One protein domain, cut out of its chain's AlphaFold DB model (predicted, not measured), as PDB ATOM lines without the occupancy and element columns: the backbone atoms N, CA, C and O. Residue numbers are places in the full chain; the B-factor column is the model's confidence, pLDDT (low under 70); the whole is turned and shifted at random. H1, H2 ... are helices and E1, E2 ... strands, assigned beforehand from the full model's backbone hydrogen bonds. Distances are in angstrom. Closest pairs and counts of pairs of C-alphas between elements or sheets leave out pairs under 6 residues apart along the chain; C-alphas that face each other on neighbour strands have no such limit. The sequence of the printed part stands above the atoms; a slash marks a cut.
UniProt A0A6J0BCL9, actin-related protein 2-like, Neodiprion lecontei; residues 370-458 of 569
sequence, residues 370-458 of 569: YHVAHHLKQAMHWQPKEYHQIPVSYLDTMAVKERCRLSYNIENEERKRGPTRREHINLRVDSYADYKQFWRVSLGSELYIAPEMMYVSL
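AT A GLANCE: This is residues 370 to 458 of the 569 residues of the protein "actin-related protein 2-like" of Neodiprion lecontei (UniProt A0A6J0BCL9). Two helices, H1 and H5, pack together at a slant, with the two-stranded hairpin of E1 and E2 next to them. H2 comes close to E2 and H3 to E1, while H4 and the hairpin's turn lie at opposite ends of the longest axis. Along the 89 printed residues you meet H1, H2, H3, H4, E1, E2 and H5: five named helices and two antiparallel strands in the order E1 - E2, of mixed class. The whole is compact, with a radius of gyration of the C-alphas of 13.6 A and spans of 44 by 30 by 21 A.

HOW THE PARTS SIT: Start with H1, residues 370 to 380, which only just touches H2, residues 385 to 389, with 3 pairs of C-alphas within 8 A; the closest are Met 380 and Tyr 387, 6.2 A apart. H3, residues 398 to 401, comes closest to E1, residues 423 to 429, at the C-alphas of Val 400 and Ile 425, 6.9 A apart. E1 forms a hairpin with E2, residues 437 to 443, at 155 degrees; look for N 425 and O 441, 2.9 A apart and within hydrogen-bond range. H5, residues 446 to 458, touches H1 at a steep tilt of 41 degrees, opposite ways, closest at the C-alphas of Val 372 and Ala 450, 5.1 A. H4, residues 410 to 415, touches no helix but is near H5. Every O i to N i+4 pair is within hydrogen-bond range in H1 and H4; H5 has 8 of 9, H2 has 0 of 1 but 2 of 2 O i to N i+3 pairs, and H3 is too short for an i+4 pair.

IN THESE COORDINATES: Find C-alpha 370 at (165.990, 225.531, 249.276), where H1 begins its 15.1 A. E1 spans 18.5 A from C-alpha 423 at (184.366, 233.930, 252.362), and E2 spans 18.4 A. H5 runs 18.3 A to C-alpha 458 at (158.576, 231.966, 257.570).

THE WHOLE: The C-alphas of Arg 415 and Ala 433 are the farthest apart, 45.2 A. The printed part has no cut and no long link. Confidence is low, under 70, at residues 417 to 420 and 431 to 435.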
ATOM      1  N   TYR A 370     165.948 225.258 250.709       94.44
ATOM      2  CA  TYR A 370     165.990 225.531 249.276       94.44
ATOM      3  C   TYR A 370     165.886 227.032 248.987       94.44
ATOM      4  O   TYR A 370     166.542 227.524 248.077       94.44
ATOM      5  N   HIS A 371     165.110 227.776 249.777       95.62
ATOM      6  CA  HIS A 371     164.930 229.215 249.598       95.62
ATOM      7  C   HIS A 371     166.207 229.989 249.936       95.62
ATOM      8  O   HIS A 371     166.539 230.928 249.222       95.62
ATOM      9  N   VAL A 372     166.995 229.544 250.925       96.31
ATOM     10  CA  VAL A 372     168.341 230.100 251.173       96.31
ATOM     11  C   VAL A 372     169.217 229.905 249.941       96.31
ATOM     12  O   VAL A 372     169.790 230.861 249.426       96.31
ATOM     13  N   ALA A 373     169.277 228.678 249.416       95.62
ATOM     14  CA  ALA A 373     170.041 228.366 248.212       95.62
ATOM     15  C   ALA A 373     169.562 229.167 246.989       95.62
ATOM     16  O   ALA A 373     170.372 229.660 246.206       95.62
ATOM     17  N   HIS A 374     168.252 229.352 246.848       95.50
ATOM     18  CA  HIS A 374     167.651 230.150 245.790       95.50
ATOM     19  C   HIS A 374     168.016 231.638 245.911       95.50
ATOM     20  O   HIS A 374     168.422 232.245 244.924       95.50
ATOM     21  N   HIS A 375     167.959 232.225 247.108       95.94
ATOM     22  CA  HIS A 375     168.381 233.611 247.331       95.94
ATOM     23  C   HIS A 375     169.885 233.803 247.104       95.94
ATOM     24  O   HIS A 375     170.289 234.788 246.484       95.94
ATOM     25  N   LEU A 376     170.720 232.835 247.503       95.62
ATOM     26  CA  LEU A 376     172.143 232.830 247.147       95.62
ATOM     27  C   LEU A 376     172.330 232.799 245.625       95.62
ATOM     28  O   LEU A 376     173.118 233.579 245.088       95.62
ATOM     29  N   LYS A 377     171.573 231.956 244.908       94.88
ATOM     30  CA  LYS A 377     171.608 231.905 243.441       94.88
ATOM     31  C   LYS A 377     171.205 233.241 242.818       94.88
ATOM     32  O   LYS A 377     171.856 233.693 241.879       94.88
ATOM     33  N   GLN A 378     170.154 233.884 243.320       94.38
ATOM     34  CA  GLN A 378     169.734 235.207 242.852       94.38
ATOM     35  C   GLN A 378     170.849 236.237 243.052       94.38
ATOM     36  O   GLN A 378     171.189 236.953 242.115       94.38
ATOM     37  N   ALA A 379     171.493 236.249 244.220       92.00
ATOM     38  CA  ALA A 379     172.598 237.159 244.492       92.00
ATOM     39  C   ALA A 379     173.823 236.908 243.586       92.00
ATOM     40  O   ALA A 379     174.470 237.858 243.144       92.00
ATOM     41  N   MET A 380     174.092 235.650 243.211       91.19
ATOM     42  CA  MET A 380     175.156 235.304 242.258       91.19
ATOM     43  C   MET A 380     174.963 235.910 240.860       91.19
ATOM     44  O   MET A 380     175.941 236.020 240.125       91.19
ATOM     45  N   HIS A 381     173.755 236.348 240.480       90.12
ATOM     46  CA  HIS A 381     173.547 237.015 239.188       90.12
ATOM     47  C   HIS A 381     174.269 238.369 239.094       90.12
ATOM     48  O   HIS A 381     174.631 238.794 237.998       90.12
ATOM     49  N   TRP A 382     174.554 238.994 240.239       88.38
ATOM     50  CA  TRP A 382     175.326 240.238 240.354       88.38
ATOM     51  C   TRP A 382     176.840 240.006 240.491       88.38
ATOM     52  O   TRP A 382     177.613 240.958 240.574       88.38
ATOM     53  N   GLN A 383     177.269 238.744 240.528       86.94
ATOM     54  CA  GLN A 383     178.668 238.313 240.589       86.94
ATOM     55  C   GLN A 383     179.155 237.909 239.172       86.94
ATOM     56  O   GLN A 383     178.363 237.957 238.222       86.94
ATOM     57  N   PRO A 384     180.441 237.537 238.970       87.25
ATOM     58  CA  PRO A 384     180.947 237.137 237.655       87.25
ATOM     59  C   PRO A 384     180.067 236.084 236.969       87.25
ATOM     60  O   PRO A 384     179.593 235.146 237.610       87.25
ATOM     61  N   LYS A 385     179.891 236.223 235.645       87.00
ATOM     62  CA  LYS A 385     178.991 235.385 234.821       87.00
ATOM     63  C   LYS A 385     179.242 233.884 234.955       87.00
ATOM     64  O   LYS A 385     178.356 233.076 234.711       87.00
ATOM     65  N   GLU A 386     180.448 233.506 235.346       84.75
ATOM     66  CA  GLU A 386     180.851 232.120 235.541       84.75
ATOM     67  C   GLU A 386     180.008 231.469 236.660       84.75
ATOM     68  O   GLU A 386     179.545 230.343 236.505       84.75
ATOM     69  N   TYR A 387     179.668 232.204 237.730       87.19
ATOM     70  CA  TYR A 387     178.816 231.696 238.819       87.19
ATOM     71  C   TYR A 387     177.368 231.434 238.381       87.19
ATOM     72  O   TYR A 387     176.639 230.684 239.037       87.19
ATOM     73  N   HIS A 388     176.926 232.005 237.255       88.44
ATOM     74  CA  HIS A 388     175.573 231.784 236.733       88.44
ATOM     75  C   HIS A 388     175.366 230.329 236.297       88.44
ATOM     76  O   HIS A 388     174.226 229.879 236.250       88.44
ATOM     77  N   GLN A 389     176.441 229.568 236.078       86.69
ATOM     78  CA  GLN A 389     176.388 228.148 235.716       86.69
ATOM     79  C   GLN A 389     176.198 227.218 236.927       86.69
ATOM     80  O   GLN A 389     175.913 226.038 236.750       86.69
ATOM     81  N   ILE A 390     176.346 227.717 238.161       89.56
ATOM     82  CA  ILE A 390     176.279 226.885 239.373       89.56
ATOM     83  C   ILE A 390     174.813 226.527 239.676       89.56
ATOM     84  O   ILE A 390     174.034 227.445 239.947       89.56
ATOM     85  N   PRO A 391     174.407 225.248 239.677       90.81
ATOM     86  CA  PRO A 391     173.020 224.865 239.950       90.81
ATOM     87  C   PRO A 391     172.608 225.150 241.403       90.81
ATOM     88  O   PRO A 391     173.445 225.129 242.313       90.81
ATOM     89  N   VAL A 392     171.314 225.389 241.644       93.19
ATOM     90  CA  VAL A 392     170.789 225.815 242.961       93.19
ATOM     91  C   VAL A 392     171.011 224.737 244.019       93.19
ATOM     92  O   VAL A 392     171.365 225.046 245.158       93.19
ATOM     93  N   SER A 393     170.863 223.458 243.665       89.94
ATOM     94  CA  SER A 393     170.995 222.344 244.616       89.94
ATOM     95  C   SER A 393     172.386 222.232 245.251       89.94
ATOM     96  O   SER A 393     172.498 221.721 246.372       89.94
ATOM     97  N   TYR A 394     173.427 222.749 244.587       90.94
ATOM     98  CA  TYR A 394     174.804 222.787 245.096       90.94
ATOM     99  C   TYR A 394     175.049 223.929 246.092       90.94
ATOM    100  O   TYR A 394     176.037 223.898 246.829       90.94
ATOM    101  N   LEU A 395     174.132 224.898 246.170       93.25
ATOM    102  CA  LEU A 395     174.134 225.944 247.195       93.25
ATOM    103  C   LEU A 395     173.435 225.491 248.487       93.25
ATOM    104  O   LEU A 395     173.693 226.045 249.547       93.25
ATOM    105  N   ASP A 396     172.627 224.426 248.438       91.31
ATOM    106  CA  ASP A 396     172.033 223.772 249.616       91.31
ATOM    107  C   ASP A 396     172.934 222.631 250.148       91.31
ATOM    108  O   ASP A 396     172.497 221.507 250.414       91.31
ATOM    109  N   THR A 397     174.243 222.873 250.244       89.62
ATOM    110  CA  THR A 397     175.219 221.909 250.786       89.62
ATOM    111  C   THR A 397     175.665 222.314 252.187       89.62
ATOM    112  O   THR A 397     175.615 223.489 252.536       89.62
ATOM    113  N   MET A 398     176.133 221.352 252.993       87.12
ATOM    114  CA  MET A 398     176.659 221.643 254.339       87.12
ATOM    115  C   MET A 398     177.796 222.670 254.289       87.12
ATOM    116  O   MET A 398     177.770 223.634 255.038       87.12
ATOM    117  N   ALA A 399     178.706 222.548 253.316       89.38
ATOM    118  CA  ALA A 399     179.817 223.483 253.137       89.38
ATOM    119  C   ALA A 399     179.378 224.940 252.900       89.38
ATOM    120  O   ALA A 399     180.113 225.861 253.246       89.38
ATOM    121  N   VAL A 400     178.204 225.157 252.295       92.62
ATOM    122  CA  VAL A 400     177.625 226.497 252.121       92.62
ATOM    123  C   VAL A 400     176.849 226.906 253.370       92.62
ATOM    124  O   VAL A 400     177.060 228.006 253.872       92.62
ATOM    125  N   LYS A 401     176.006 226.016 253.911       90.69
ATOM    126  CA  LYS A 401     175.191 226.291 255.103       90.69
ATOM    127  C   LYS A 401     176.021 226.641 256.334       90.69
ATOM    128  O   LYS A 401     175.637 227.548 257.055       90.69
ATOM    129  N   GLU A 402     177.170 226.001 256.532       91.12
ATOM    130  CA  GLU A 402     178.103 226.309 257.628       91.12
ATOM    131  C   GLU A 402     178.688 227.729 257.547       91.12
ATOM    132  O   GLU A 402     179.200 228.243 258.539       91.12
ATOM    133  N   ARG A 403     178.638 228.375 256.372       93.31
ATOM    134  CA  ARG A 403     179.042 229.780 256.193       93.31
ATOM    135  C   ARG A 403     177.866 230.748 256.271       93.31
ATOM    136  O   ARG A 403     178.071 231.954 256.406       93.31
ATOM    137  N   CYS A 404     176.644 230.234 256.180       94.25
ATOM    138  CA  CYS A 404     175.433 231.015 256.347       94.25
ATOM    139  C   CYS A 404     175.139 231.259 257.830       94.25
ATOM    140  O   CYS A 404     175.391 230.404 258.678       94.25
ATOM    141  N   ARG A 405     174.573 232.426 258.147       94.25
ATOM    142  CA  ARG A 405     174.167 232.767 259.516       94.25
ATOM    143  C   ARG A 405     172.905 233.617 259.545       94.25
ATOM    144  O   ARG A 405     172.699 234.438 258.658       94.25
ATOM    145  N   LEU A 406     172.110 233.439 260.590       94.50
ATOM    146  CA  LEU A 406     171.046 234.344 261.000       94.50
ATOM    147  C   LEU A 406     171.580 235.234 262.116       94.50
ATOM    148  O   LEU A 406     172.002 234.763 263.172       94.50
ATOM    149  N   SER A 407     171.595 236.539 261.868       91.94
ATOM    150  CA  SER A 407     172.094 237.499 262.845       91.94
ATOM    151  C   SER A 407     170.989 237.884 263.825       91.94
ATOM    152  O   SER A 407     169.842 238.104 263.440       91.94
ATOM    153  N   TYR A 408     171.352 238.020 265.104       91.19
ATOM    154  CA  TYR A 408     170.441 238.469 266.165       91.19
ATOM    155  C   TYR A 408     169.812 239.839 265.845       91.19
ATOM    156  O   TYR A 408     168.623 240.072 266.048       91.19
ATOM    157  N   ASN A 409     170.613 240.754 265.299       89.38
ATOM    158  CA  ASN A 409     170.136 242.003 264.721       89.38
ATOM    159  C   ASN A 409     170.854 242.224 263.386       89.38
ATOM    160  O   ASN A 409     172.079 242.372 263.364       89.38
ATOM    161  N   ILE A 410     170.098 242.229 262.289       88.44
ATOM    162  CA  ILE A 410     170.647 242.427 260.947       88.44
ATOM    163  C   ILE A 410     171.261 243.819 260.765       88.44
ATOM    164  O   ILE A 410     172.294 243.940 260.113       88.44
ATOM    165  N   GLU A 411     170.733 244.848 261.435       86.88
ATOM    166  CA  GLU A 411     171.292 246.203 261.377       86.88
ATOM    167  C   GLU A 411     172.744 246.233 261.869       86.88
ATOM    168  O   GLU A 411     173.556 247.029 261.400       86.88
ATOM    169  N   ASN A 412     173.115 245.344 262.798       86.12
ATOM    170  CA  ASN A 412     174.494 245.243 263.265       86.12
ATOM    171  C   ASN A 412     175.429 244.677 262.189       86.12
ATOM    172  O   ASN A 412     176.611 245.011 262.195       86.12
ATOM    173  N   GLU A 413     174.941 243.832 261.277       84.00
ATOM    174  CA  GLU A 413     175.731 243.392 260.121       84.00
ATOM    175  C   GLU A 413     175.933 244.540 259.126       84.00
ATOM    176  O   GLU A 413     177.037 244.703 258.614       84.00
ATOM    177  N   GLU A 414     174.916 245.378 258.914       77.56
ATOM    178  CA  GLU A 414     174.990 246.541 258.018       77.56
ATOM    179  C   GLU A 414     175.871 247.667 258.576       77.56
ATOM    180  O   GLU A 414     176.585 248.344 257.836       77.56
ATOM    181  N   ARG A 415     175.867 247.856 259.902       79.62
ATOM    182  CA  ARG A 415     176.652 248.890 260.594       79.62
ATOM    183  C   ARG A 415     178.131 248.537 260.767       79.62
ATOM    184  O   ARG A 415     178.908 249.425 261.129       79.62
ATOM    185  N   LYS A 416     178.552 247.282 260.545       77.75
ATOM    186  CA  LYS A 416     179.969 246.877 260.631       77.75
ATOM    187  C   LYS A 416     180.795 247.663 259.605       77.75
ATOM    188  O   LYS A 416     180.810 247.355 258.419       77.75
ATOM    189  N   ARG A 417     181.512 248.689 260.079       52.06
ATOM    190  CA  ARG A 417     182.410 249.518 259.261       52.06
ATOM    191  C   ARG A 417     183.680 248.730 258.918       52.06
ATOM    192  O   ARG A 417     184.458 248.401 259.808       52.06
ATOM    193  N   GLY A 418     183.892 248.443 257.635       61.06
ATOM    194  CA  GLY A 418     185.080 247.762 257.110       61.06
ATOM    195  C   GLY A 418     184.806 247.085 255.760       61.06
ATOM    196  O   GLY A 418     183.653 247.046 255.329       61.06
ATOM    197  N   PRO A 419     185.830 246.549 255.067       59.50
ATOM    198  CA  PRO A 419     185.599 245.729 253.882       59.50
ATOM    199  C   PRO A 419     184.754 244.509 254.268       59.50
ATOM    200  O   PRO A 419     185.062 243.824 255.247       59.50
ATOM    201  N   THR A 420     183.689 244.231 253.511       64.75
ATOM    202  CA  THR A 420     182.831 243.061 253.728       64.75
ATOM    203  C   THR A 420     183.718 241.820 253.695       64.75
ATOM    204  O   THR A 420     184.325 241.520 252.665       64.75
ATOM    205  N   ARG A 421     183.854 241.114 254.826       76.19
ATOM    206  CA  ARG A 421     184.670 239.895 254.896       76.19
ATOM    207  C   ARG A 421     184.036 238.860 253.973       76.19
ATOM    208  O   ARG A 421     183.022 238.264 254.317       76.19
ATOM    209  N   ARG A 422     184.620 238.689 252.788       87.44
ATOM    210  CA  ARG A 422     184.186 237.674 251.834       87.44
ATOM    211  C   ARG A 422     184.784 236.334 252.223       87.44
ATOM    212  O   ARG A 422     185.963 236.231 252.559       87.44
ATOM    213  N   GLU A 423     183.968 235.303 252.142       88.94
ATOM    214  CA  GLU A 423     184.366 233.930 252.362       88.94
ATOM    215  C   GLU A 423     184.494 233.211 251.029       88.94
ATOM    216  O   GLU A 423     183.675 233.379 250.125       88.94
ATOM    217  N   HIS A 424     185.549 232.410 250.902       91.38
ATOM    218  CA  HIS A 424     185.759 231.574 249.732       91.38
ATOM    219  C   HIS A 424     185.258 230.165 250.016       91.38
ATOM    220  O   HIS A 424     185.759 229.505 250.927       91.38
ATOM    221  N   ILE A 425     184.307 229.705 249.211       92.38
ATOM    222  CA  ILE A 425     183.698 228.386 249.336       92.38
ATOM    223  C   ILE A 425     184.043 227.591 248.081       92.38
ATOM    224  O   ILE A 425     183.829 228.046 246.957       92.38
ATOM    225  N   ASN A 426     184.605 226.401 248.280       91.31
ATOM    226  CA  ASN A 426     184.904 225.486 247.189       91.31
ATOM    227  C   ASN A 426     183.678 224.606 246.942       91.31
ATOM    228  O   ASN A 426     183.292 223.822 247.809       91.31
ATOM    229  N   LEU A 427     183.079 224.725 245.761       89.94
ATOM    230  CA  LEU A 427     181.956 223.905 245.331       89.94
ATOM    231  C   LEU A 427     182.440 222.898 244.300       89.94
ATOM    232  O   LEU A 427     183.147 223.235 243.348       89.94
ATOM    233  N   ARG A 428     182.031 221.648 244.488       86.38
ATOM    234  CA  ARG A 428     182.284 220.578 243.537       86.38
ATOM    235  C   ARG A 428     180.974 220.202 242.867       86.38
ATOM    236  O   ARG A 428     180.117 219.578 243.491       86.38
ATOM    237  N   VAL A 429     180.843 220.597 241.607       82.25
ATOM    238  CA  VAL A 429     179.677 220.300 240.781       82.25
ATOM    239  C   VAL A 429     179.990 219.052 239.967       82.25
ATOM    240  O   VAL A 429     180.739 219.078 238.991       82.25
ATOM    241  N   ASP A 430     179.447 217.932 240.434       72.94
ATOM    242  CA  ASP A 430     179.537 216.645 239.752       72.94
ATOM    243  C   ASP A 430     178.333 216.514 238.805       72.94
ATOM    244  O   ASP A 430     177.287 215.995 239.198       72.94
ATOM    245  N   SER A 431     178.463 216.977 237.559       64.31
ATOM    246  CA  SER A 431     177.492 216.605 236.531       64.31
ATOM    247  C   SER A 431     177.758 215.141 236.158       64.31
ATOM    248  O   SER A 431     178.882 214.725 235.889       64.31
ATOM    249  N   TYR A 432     176.729 214.294 236.177       55.53
ATOM    250  CA  TYR A 432     176.867 212.869 235.825       55.53
ATOM    251  C   TYR A 432     177.103 212.671 234.306       55.53
ATOM    252  O   TYR A 432     176.924 211.568 233.786       55.53
ATOM    253  N   ALA A 433     177.349 213.756 233.561       51.94
ATOM    254  CA  ALA A 433     177.452 213.820 232.104       51.94
ATOM    255  C   ALA A 433     178.814 214.356 231.640       51.94
ATOM    256  O   ALA A 433     179.364 213.823 230.684       51.94
ATOM    257  N   ASP A 434     179.360 215.345 232.345       51.50
ATOM    258  CA  ASP A 434     180.532 216.120 231.960       51.50
ATOM    259  C   ASP A 434     181.454 216.304 233.169       51.50
ATOM    260  O   ASP A 434     181.029 216.235 234.320       51.50
ATOM    261  N   TYR A 435     182.745 216.473 232.896       57.03
ATOM    262  CA  TYR A 435     183.843 216.562 233.863       57.03
ATOM    263  C   TYR A 435     183.489 217.279 235.175       57.03
ATOM    264  O   TYR A 435     182.814 218.304 235.178       57.03
ATOM    265  N   LYS A 436     184.025 216.775 236.296       70.62
ATOM    266  CA  LYS A 436     183.889 217.404 237.618       70.62
ATOM    267  C   LYS A 436     184.350 218.857 237.548       70.62
ATOM    268  O   LYS A 436     185.534 219.112 237.328       70.62
ATOM    269  N   GLN A 437     183.428 219.787 237.759       79.31
ATOM    270  CA  GLN A 437     183.745 221.206 237.779       79.31
ATOM    271  C   GLN A 437     183.998 221.648 239.216       79.31
ATOM    272  O   GLN A 437     183.209 221.376 240.126       79.31
ATOM    273  N   PHE A 438     185.118 222.332 239.413       85.62
ATOM    274  CA  PHE A 438     185.497 222.906 240.693       85.62
ATOM    275  C   PHE A 438     185.334 224.414 240.619       85.62
ATOM    276  O   PHE A 438     185.967 225.082 239.806       85.62
ATOM    277  N   TRP A 439     184.491 224.934 241.495       87.19
ATOM    278  CA  TRP A 439     184.176 226.345 241.592       87.19
ATOM    279  C   TRP A 439     184.713 226.880 242.909       87.19
ATOM    280  O   TRP A 439     184.541 226.250 243.951       87.19
ATOM    281  N   ARG A 440     185.335 228.056 242.887       90.12
ATOM    282  CA  ARG A 440     185.704 228.783 244.104       90.12
ATOM    283  C   ARG A 440     184.895 230.066 244.159       90.12
ATOM    284  O   ARG A 440     185.309 231.080 243.607       90.12
ATOM    285  N   VAL A 441     183.738 230.008 244.812       90.88
ATOM    286  CA  VAL A 441     182.849 231.166 244.939       90.88
ATOM    287  C   VAL A 441     183.303 232.056 246.085       90.88
ATOM    288  O   VAL A 441     183.762 231.566 247.115       90.88
ATOM    289  N   SER A 442     183.191 233.369 245.907       92.25
ATOM    290  CA  SER A 442     183.451 234.354 246.957       92.25
ATOM    291  C   SER A 442     182.140 235.038 247.326       92.25
ATOM    292  O   SER A 442     181.596 235.752 246.488       92.25
ATOM    293  N   LEU A 443     181.645 234.829 248.544       91.81
ATOM    294  CA  LEU A 443     180.379 235.386 249.041       91.81
ATOM    295  C   LEU A 443     180.638 236.242 250.284       91.81
ATOM    296  O   LEU A 443     181.494 235.904 251.094       91.81
ATOM    297  N   GLY A 444     179.942 237.364 250.420       91.62
ATOM    298  CA  GLY A 444     180.034 238.291 251.544       91.62
ATOM    299  C   GLY A 444     178.685 238.431 252.238       91.62
ATOM    300  O   GLY A 444     178.300 237.570 253.030       91.62
ATOM    301  N   SER A 445     177.972 239.524 251.957       91.62
ATOM    302  CA  SER A 445     176.693 239.825 252.610       91.62
ATOM    303  C   SER A 445     175.582 238.833 252.276       91.62
ATOM    304  O   SER A 445     174.675 238.615 253.077       91.62
ATOM    305  N   GLU A 446     175.701 238.145 251.141       93.12
ATOM    306  CA  GLU A 446     174.784 237.098 250.703       93.12
ATOM    307  C   GLU A 446     174.624 235.991 251.758       93.12
ATOM    308  O   GLU A 446     173.540 235.430 251.903       93.12
ATOM    309  N   LEU A 447     175.681 235.709 252.529       94.00
ATOM    310  CA  LEU A 447     175.704 234.637 253.527       94.00
ATOM    311  C   LEU A 447     174.819 234.900 254.751       94.00
ATOM    312  O   LEU A 447     174.476 233.945 255.445       94.00
ATOM    313  N   TYR A 448     174.433 236.149 255.021       93.69
ATOM    314  CA  TYR A 448     173.460 236.466 256.074       93.69
ATOM    315  C   TYR A 448     172.142 237.016 255.523       93.69
ATOM    316  O   TYR A 448     171.093 236.748 256.096       93.69
ATOM    317  N   ILE A 449     172.157 237.691 254.368       94.62
ATOM    318  CA  ILE A 449     170.929 238.181 253.723       94.62
ATOM    319  C   ILE A 449     170.063 237.015 253.227       94.62
ATOM    320  O   ILE A 449     168.851 237.035 253.412       94.62
ATOM    321  N   ALA A 450     170.643 235.982 252.606       95.81
ATOM    322  CA  ALA A 450     169.849 234.871 252.076       95.81
ATOM    323  C   ALA A 450     169.127 234.057 253.175       95.81
ATOM    324  O   ALA A 450     167.934 233.788 253.007       95.81
ATOM    325  N   PRO A 451     169.780 233.691 254.301       96.00
ATOM    326  CA  PRO A 451     169.081 233.142 255.461       96.00
ATOM    327  C   PRO A 451     168.014 234.083 256.022       96.00
ATOM    328  O   PRO A 451     166.916 233.615 256.311       96.00
ATOM    329  N   GLU A 452     168.301 235.386 256.130       95.75
ATOM    330  CA  GLU A 452     167.345 236.374 256.643       95.75
ATOM    331  C   GLU A 452     166.058 236.400 255.813       95.75
ATOM    332  O   GLU A 452     164.966 236.297 256.362       95.75
ATOM    333  N   MET A 453     166.179 236.477 254.485       96.25
ATOM    334  CA  MET A 453     165.030 236.505 253.575       96.25
ATOM    335  C   MET A 453     164.139 235.270 253.742       96.25
ATOM    336  O   MET A 453     162.911 235.384 253.757       96.25
ATOM    337  N   MET A 454     164.747 234.090 253.915       96.06
ATOM    338  CA  MET A 454     164.003 232.868 254.226       96.06
ATOM    339  C   MET A 454     163.318 232.977 255.593       96.06
ATOM    340  O   MET A 454     162.132 232.679 255.693       96.06
ATOM    341  N   TYR A 455     164.046 233.385 256.634       96.88
ATOM    342  CA  TYR A 455     163.532 233.447 258.001       96.88
ATOM    343  C   TYR A 455     162.356 234.424 258.136       96.88
ATOM    344  O   TYR A 455     161.318 234.057 258.677       96.88
ATOM    345  N   VAL A 456     162.465 235.623 257.560       96.31
ATOM    346  CA  VAL A 456     161.370 236.607 257.535       96.31
ATOM    347  C   VAL A 456     160.149 236.049 256.798       96.31
ATOM    348  O   VAL A 456     159.026 236.209 257.264       96.31
ATOM    349  N   SER A 457     160.358 235.329 255.692       96.94
ATOM    350  CA  SER A 457     159.264 234.699 254.937       96.94
ATOM    351  C   SER A 457     158.567 233.564 255.698       96.94
ATOM    352  O   SER A 457     157.459 233.186 255.325       96.94
ATOM    353  N   LEU A 458     159.200 232.992 256.733       97.06
ATOM    354  CA  LEU A 458     158.576 231.966 257.570       97.06
ATOM    355  C   LEU A 458     157.558 232.551 258.557       97.06
ATOM    356  O   LEU A 458     156.612 231.846 258.892       97.06
TER     357      LEU A 458